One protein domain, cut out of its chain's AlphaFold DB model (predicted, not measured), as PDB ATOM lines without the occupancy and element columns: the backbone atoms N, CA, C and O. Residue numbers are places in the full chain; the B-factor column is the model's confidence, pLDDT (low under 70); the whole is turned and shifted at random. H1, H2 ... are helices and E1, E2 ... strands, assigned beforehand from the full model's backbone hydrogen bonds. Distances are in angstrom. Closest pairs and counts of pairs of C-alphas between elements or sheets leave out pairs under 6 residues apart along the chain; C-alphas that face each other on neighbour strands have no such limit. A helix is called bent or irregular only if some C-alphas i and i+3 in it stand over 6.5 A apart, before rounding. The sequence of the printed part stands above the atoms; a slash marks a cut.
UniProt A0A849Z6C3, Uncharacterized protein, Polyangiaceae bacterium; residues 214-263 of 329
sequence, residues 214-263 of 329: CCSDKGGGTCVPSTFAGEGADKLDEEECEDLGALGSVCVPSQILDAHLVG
ATOM      1  N   CYS A 214     -38.030  -6.310  27.881       97.25
ATOM      2  CA  CYS A 214     -38.757  -5.739  29.019       97.25
ATOM      3  C   CYS A 214     -38.835  -6.780  30.154       97.25
ATOM      4  O   CYS A 214     -38.343  -7.903  30.001       97.25
ATOM      5  N   CYS A 215     -39.380  -6.426  31.317       94.75
ATOM      6  CA  CYS A 215     -39.527  -7.285  32.492       94.75
ATOM      7  C   CYS A 215     -38.232  -7.987  32.931       94.75
ATOM      8  O   CYS A 215     -38.253  -9.147  33.359       94.75
ATOM      9  N   SER A 216     -37.078  -7.324  32.818       92.62
ATOM     10  CA  SER A 216     -35.773  -7.963  33.068       92.62
ATOM     11  C   SER A 216     -35.620  -8.492  34.503       92.62
ATOM     12  O   SER A 216     -34.894  -9.458  34.739       92.62
ATOM     13  N   ASP A 217     -36.318  -7.894  35.468       90.88
ATOM     14  CA  ASP A 217     -36.363  -8.296  36.877       90.88
ATOM     15  C   ASP A 217     -37.489  -9.297  37.207       90.88
ATOM     16  O   ASP A 217     -37.509  -9.839  38.312       90.88
ATOM     17  N   LYS A 218     -38.379  -9.594  36.250       90.00
ATOM     18  CA  LYS A 218     -39.596 -10.416  36.424       90.00
ATOM     19  C   LYS A 218     -39.665 -11.631  35.491       90.00
ATOM     20  O   LYS A 218     -40.744 -12.073  35.099       90.00
ATOM     21  N   GLY A 219     -38.506 -12.182  35.131       86.25
ATOM     22  CA  GLY A 219     -38.402 -13.383  34.291       86.25
ATOM     23  C   GLY A 219     -38.262 -13.122  32.788       86.25
ATOM     24  O   GLY A 219     -38.160 -14.088  32.032       86.25
ATOM     25  N   GLY A 220     -38.184 -11.853  32.378       94.06
ATOM     26  CA  GLY A 220     -37.922 -11.430  31.007       94.06
ATOM     27  C   GLY A 220     -39.162 -11.401  30.114       94.06
ATOM     28  O   GLY A 220     -40.093 -12.197  30.241       94.06
ATOM     29  N   GLY A 221     -39.145 -10.460  29.181       96.00
ATOM     30  CA  GLY A 221     -40.123 -10.315  28.121       96.00
ATOM     31  C   GLY A 221     -39.543  -9.554  26.935       96.00
ATOM     32  O   GLY A 221     -38.404  -9.072  26.963       96.00
ATOM     33  N   THR A 222     -40.341  -9.440  25.886       97.38
ATOM     34  CA  THR A 222     -40.004  -8.697  24.673       97.38
ATOM     35  C   THR A 222     -41.148  -7.757  24.328       97.38
ATOM     36  O   THR A 222     -42.315  -8.145  24.380       97.38
ATOM     37  N   CYS A 223     -40.818  -6.523  23.963       97.56
ATOM     38  CA  CYS A 223     -41.794  -5.551  23.493       97.56
ATOM     39  C   CYS A 223     -42.265  -5.921  22.091       97.56
ATOM     40  O   CYS A 223     -41.527  -5.760  21.119       97.56
ATOM     41  N   VAL A 224     -43.499  -6.406  21.984       95.75
ATOM     42  CA  VAL A 224     -44.122  -6.823  20.723       95.75
ATOM     43  C   VAL A 224     -45.244  -5.843  20.382       95.75
ATOM     44  O   VAL A 224     -46.016  -5.497  21.277       95.75
ATOM     45  N   PRO A 225     -45.389  -5.379  19.123       94.31
ATOM     46  CA  PRO A 225     -46.501  -4.503  18.768       94.31
ATOM     47  C   PRO A 225     -47.836  -5.155  19.138       94.31
ATOM     48  O   PRO A 225     -48.035  -6.345  18.882       94.31
ATOM     49  N   SER A 226     -48.767  -4.389  19.709       93.25
ATOM     50  CA  SER A 226     -50.025  -4.932  20.249       93.25
ATOM     51  C   SER A 226     -50.861  -5.688  19.208       93.25
ATOM     52  O   SER A 226     -51.557  -6.642  19.539       93.25
ATOM     53  N   THR A 227     -50.717  -5.346  17.923       90.25
ATOM     54  CA  THR A 227     -51.348  -6.059  16.802       90.25
ATOM     55  C   THR A 227     -50.864  -7.501  16.619       90.25
ATOM     56  O   THR A 227     -51.570  -8.286  15.994       90.25
ATOM     57  N   PHE A 228     -49.682  -7.851  17.134       90.06
ATOM     58  CA  PHE A 228     -49.114  -9.204  17.085       90.06
ATOM     59  C   PHE A 228     -49.257  -9.966  18.408       90.06
ATOM     60  O   PHE A 228     -49.126 -11.184  18.418       90.06
ATOM     61  N   ALA A 229     -49.563  -9.283  19.514       90.69
ATOM     62  CA  ALA A 229     -49.728  -9.913  20.828       90.69
ATOM     63  C   ALA A 229     -51.069 -10.665  21.001       90.69
ATOM     64  O   ALA A 229     -51.288 -11.320  22.019       90.69
ATOM     65  N   GLY A 230     -51.959 -10.611  20.004       88.12
ATOM     66  CA  GLY A 230     -53.208 -11.375  19.977       88.12
ATOM     67  C   GLY A 230     -54.295 -10.834  20.912       88.12
ATOM     68  O   GLY A 230     -54.274  -9.678  21.325       88.12
ATOM     69  N   GLU A 231     -55.278 -11.679  21.236       86.50
ATOM     70  CA  GLU A 231     -56.459 -11.294  22.033       86.50
ATOM     71  C   GLU A 231     -56.146 -10.965  23.505       86.50
ATOM     72  O   GLU A 231     -57.015 -10.455  24.199       86.50
ATOM     73  N   GLY A 232     -54.931 -11.255  23.983       86.94
ATOM     74  CA  GLY A 232     -54.485 -10.950  25.346       86.94
ATOM     75  C   GLY A 232     -53.642  -9.681  25.472       86.94
ATOM     76  O   GLY A 232     -53.133  -9.416  26.560       86.94
ATOM     77  N   ALA A 233     -53.456  -8.921  24.388       92.81
ATOM     78  CA  ALA A 233     -52.598  -7.736  24.379       92.81
ATOM     79  C   ALA A 233     -53.009  -6.692  25.434       92.81
ATOM     80  O   ALA A 233     -52.151  -6.088  26.065       92.81
ATOM     81  N   ASP A 234     -54.310  -6.534  25.685       92.25
ATOM     82  CA  ASP A 234     -54.880  -5.600  26.666       92.25
ATOM     83  C   ASP A 234     -54.594  -5.976  28.131       92.25
ATOM     84  O   ASP A 234     -54.826  -5.175  29.037       92.25
ATOM     85  N   LYS A 235     -54.093  -7.191  28.377       90.12
ATOM     86  CA  LYS A 235     -53.718  -7.690  29.710       90.12
ATOM     87  C   LYS A 235     -52.224  -7.552  30.008       90.12
ATOM     88  O   LYS A 235     -51.793  -7.949  31.093       90.12
ATOM     89  N   LEU A 236     -51.440  -7.061  29.051       94.19
ATOM     90  CA  LEU A 236     -49.989  -6.920  29.143       94.19
ATOM     91  C   LEU A 236     -49.593  -5.471  29.454       94.19
ATOM     92  O   LEU A 236     -50.407  -4.559  29.333       94.19
ATOM     93  N   ASP A 237     -48.352  -5.269  29.901       91.81
ATOM     94  CA  ASP A 237     -47.857  -3.934  30.247       91.81
ATOM     95  C   ASP A 237     -47.421  -3.156  28.997       91.81
ATOM     96  O   ASP A 237     -46.607  -3.644  28.212       91.81
ATOM     97  N   GLU A 238     -47.948  -1.947  28.825       93.56
ATOM     98  CA  GLU A 238     -47.554  -1.016  27.761       93.56
ATOM     99  C   GLU A 238     -46.475  -0.031  28.244       93.56
ATOM    100  O   GLU A 238     -45.619   0.374  27.455       93.56
ATOM    101  N   GLU A 239     -46.475   0.330  29.536       91.19
ATOM    102  CA  GLU A 239     -45.685   1.450  30.073       91.19
ATOM    103  C   GLU A 239     -44.181   1.192  29.930       91.19
ATOM    104  O   GLU A 239     -43.442   2.039  29.424       91.19
ATOM    105  N   GLU A 240     -43.732  -0.021  30.269       94.38
ATOM    106  CA  GLU A 240     -42.319  -0.387  30.142       94.38
ATOM    107  C   GLU A 240     -41.828  -0.324  28.685       94.38
ATOM    108  O   GLU A 240     -40.698   0.086  28.414       94.38
ATOM    109  N   CYS A 241     -42.672  -0.681  27.716       96.25
ATOM    110  CA  CYS A 241     -42.289  -0.660  26.308       96.25
ATOM    111  C   CYS A 241     -42.231   0.753  25.724       96.25
ATOM    112  O   CYS A 241     -41.375   1.024  24.873       96.25
ATOM    113  N   GLU A 242     -43.076   1.674  26.188       95.25
ATOM    114  CA  GLU A 242     -42.982   3.084  25.801       95.25
ATOM    115  C   GLU A 242     -41.661   3.711  26.263       95.25
ATOM    116  O   GLU A 242     -40.989   4.377  25.465       95.25
ATOM    117  N   ASP A 243     -41.235   3.423  27.495       95.00
ATOM    118  CA  ASP A 243     -39.959   3.885  28.059       95.00
ATOM    119  C   ASP A 243     -38.738   3.340  27.294       95.00
ATOM    120  O   ASP A 243     -37.689   3.991  27.217       95.00
ATOM    121  N   LEU A 244     -38.888   2.175  26.659       95.06
ATOM    122  CA  LEU A 244     -37.887   1.552  25.787       95.06
ATOM    123  C   LEU A 244     -37.953   2.041  24.327       95.06
ATOM    124  O   LEU A 244     -37.190   1.573  23.478       95.06
ATOM    125  N   GLY A 245     -38.839   2.991  24.014       94.62
ATOM    126  CA  GLY A 245     -39.006   3.556  22.673       94.62
ATOM    127  C   GLY A 245     -39.820   2.683  21.712       94.62
ATOM    128  O   GLY A 245     -39.799   2.927  20.504       94.62
ATOM    129  N   ALA A 246     -40.547   1.689  22.224       94.50
ATOM    130  CA  ALA A 246     -41.416   0.792  21.466       94.50
ATOM    131  C   ALA A 246     -42.896   1.194  21.610       94.50
ATOM    132  O   ALA A 246     -43.721   0.432  22.109       94.50
ATOM    133  N   LEU A 247     -43.245   2.400  21.150       94.19
ATOM    134  CA  LEU A 247     -44.620   2.920  21.206       94.19
ATOM    135  C   LEU A 247     -45.632   1.965  20.548       94.19
ATOM    136  O   LEU A 247     -45.390   1.456  19.451       94.19
ATOM    137  N   GLY A 248     -46.783   1.762  21.198       94.19
ATOM    138  CA  GLY A 248     -47.827   0.843  20.725       94.19
ATOM    139  C   GLY A 248     -47.445  -0.639  20.818       94.19
ATOM    140  O   GLY A 248     -48.041  -1.472  20.129       94.19
ATOM    141  N   SER A 249     -46.435  -0.963  21.627       96.38
ATOM    142  CA  SER A 249     -46.035  -2.334  21.938       96.38
ATOM    143  C   SER A 249     -46.401  -2.688  23.369       96.38
ATOM    144  O   SER A 249     -46.469  -1.821  24.234       96.38
ATOM    145  N   VAL A 250     -46.607  -3.978  23.599       97.06
ATOM    146  CA  VAL A 250     -46.864  -4.568  24.909       97.06
ATOM    147  C   VAL A 250     -45.717  -5.498  25.277       97.06
ATOM    148  O   VAL A 250     -45.119  -6.139  24.405       97.06
ATOM    149  N   CYS A 251     -45.409  -5.588  26.565       97.38
ATOM    150  CA  CYS A 251     -44.399  -6.505  27.056       97.38
ATOM    151  C   CYS A 251     -44.954  -7.934  27.111       97.38
ATOM    152  O   CYS A 251     -45.770  -8.269  27.971       97.38
ATOM    153  N   VAL A 252     -44.514  -8.791  26.185       96.81
ATOM    154  CA  VAL A 252     -44.897 -10.208  26.149       96.81
ATOM    155  C   VAL A 252     -43.851 -11.024  26.914       96.81
ATOM    156  O   VAL A 252     -42.679 -10.996  26.529       96.81
ATOM    157  N   PRO A 253     -44.230 -11.782  27.961       96.38
ATOM    158  CA  PRO A 253     -43.293 -12.644  28.676       96.38
ATOM    159  C   PRO A 253     -42.628 -13.661  27.745       96.38
ATOM    160  O   PRO A 253     -43.308 -14.273  26.914       96.38
ATOM    161  N   SER A 254     -41.325 -13.904  27.918       95.25
ATOM    162  CA  SER A 254     -40.549 -14.744  26.990       95.25
ATOM    163  C   SER A 254     -41.139 -16.145  26.818       95.25
ATOM    164  O   SER A 254     -41.178 -16.655  25.711       95.25
ATOM    165  N   GLN A 255     -41.696 -16.750  27.871       94.31
ATOM    166  CA  GLN A 255     -42.241 -18.112  27.787       94.31
ATOM    167  C   GLN A 255     -43.542 -18.193  26.977       94.31
ATOM    168  O   GLN A 255     -43.821 -19.227  26.375       94.31
ATOM    169  N   ILE A 256     -44.330 -17.113  26.961       93.94
ATOM    170  CA  ILE A 256     -45.534 -17.009  26.126       93.94
ATOM    171  C   ILE A 256     -45.118 -16.755  24.678       93.94
ATOM    172  O   ILE A 256     -45.629 -17.400  23.764       93.94
ATOM    173  N   LEU A 257     -44.152 -15.855  24.478       93.62
ATOM    174  CA  LEU A 257     -43.629 -15.539  23.158       93.62
ATOM    175  C   LEU A 257     -42.982 -16.762  22.493       93.62
ATOM    176  O   LEU A 257     -43.337 -17.091  21.367       93.62
ATOM    177  N   ASP A 258     -42.114 -17.484  23.200       93.50
ATOM    178  CA  ASP A 258     -41.441 -18.684  22.693       93.50
ATOM    179  C   ASP A 258     -42.447 -19.759  22.260       93.50
ATOM    180  O   ASP A 258     -42.292 -20.369  21.200       93.50
ATOM    181  N   ALA A 259     -43.507 -19.968  23.051       92.62
ATOM    182  CA  ALA A 259     -44.586 -20.890  22.709       92.62
ATOM    183  C   ALA A 259     -45.284 -20.461  21.405       92.62
ATOM    184  O   ALA A 259     -45.425 -21.262  20.474       92.62
ATOM    185  N   HIS A 260     -45.627 -19.175  21.292       90.44
ATOM    186  CA  HIS A 260     -46.248 -18.615  20.094       90.44
ATOM    187  C   HIS A 260     -45.363 -18.762  18.846       90.44
ATOM    188  O   HIS A 260     -45.846 -19.186  17.796       90.44
ATOM    189  N   LEU A 261     -44.059 -18.485  18.958       89.12
ATOM    190  CA  LEU A 261     -43.110 -18.557  17.840       89.12
ATOM    191  C   LEU A 261     -42.945 -19.975  17.279       89.12
ATOM    192  O   LEU A 261     -42.723 -20.139  16.078       89.12
ATOM    193  N   VAL A 262     -43.102 -21.006  18.114       90.00
ATOM    194  CA  VAL A 262     -43.085 -22.411  17.667       90.00
ATOM    195  C   VAL A 262     -44.482 -22.968  17.367       90.00
ATOM    196  O   VAL A 262     -44.623 -24.162  17.096       90.00
ATOM    197  N   GLY A 263     -45.515 -22.121  17.387       88.50
ATOM    198  CA  GLY A 263     -46.889 -22.491  17.049       88.50
ATOM    199  C   GLY A 263     -47.553 -23.419  18.067       88.50
ATOM    200  O   GLY A 263     -48.420 -24.212  17.692       88.50
TER     201      GLY A 263
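Overview. This is residues 214 to 263 of the 329 residues of an uncharacterized protein of Polyangiaceae bacterium (UniProt A0A849Z6C3). A two-stranded antiparallel ribbon, E1 and E2, makes the middle, with three short helices set round it that do not pack on one another. H2 and H3 lie toward opposite ends of the longest axis, H3 following E2 with no residue between them and turning off from its direction, while H1 lies on the E2 side of the ribbon. The printed part has 50 residues, with three named helices and two named strands in the order E1, H1, H2, E2, H3; the class is mixed, helices and strands. It is compact, with a radius of gyration of the C-alphas of 10.0 A and spans of 29 by 24 by 16 A.

Along the chain. After residues 214 to 220, E1 covers residues 221 to 225, 12.7 A long, from C-alpha 221 at (-40.123, -10.315, 28.121). H1 is residues 230 to 235, 10.4 A, and irregular: C-alphas 231 and 234 are 7.5 A apart. H2 is residues 239 to 243, 6.5 A. E2 is residues 249 to 253, 12.6 A. H3 is residues 254 to 261, 10.2 A, ending at C-alpha 261 at (-43.110, -18.557, 17.840).

Arrangement. E1 and E2 are antiparallel neighbours at 148 degrees; N 222 and O 252 are within hydrogen-bond range at 2.9 A, as are N 250 and O 224 at 2.8 A. The closest C-alphas of H1 and E2 are those of Ala 233 and Val 250, 6.6 A apart. Those of H2 and E2 are of Cys 241 and Ser 249, 6.0 A. Those of E1 and H3 are of Gly 221 and Ser 254, 4.6 A. The three helices are apart from one another. Every O i to N i+4 pair is within range in H2 and H3; in H1 0 of 2 are, beside 2 of 3 O i to N i+3 pairs.

Size, cuts and confidence. The C-alphas of Asp 243 and Gly 263 are the two farthest apart, 29.4 A. The printed part has no cut, and the four links between named elements are tight. The mean pLDDT of the printed part is 93.1, and no printed residue is under 70.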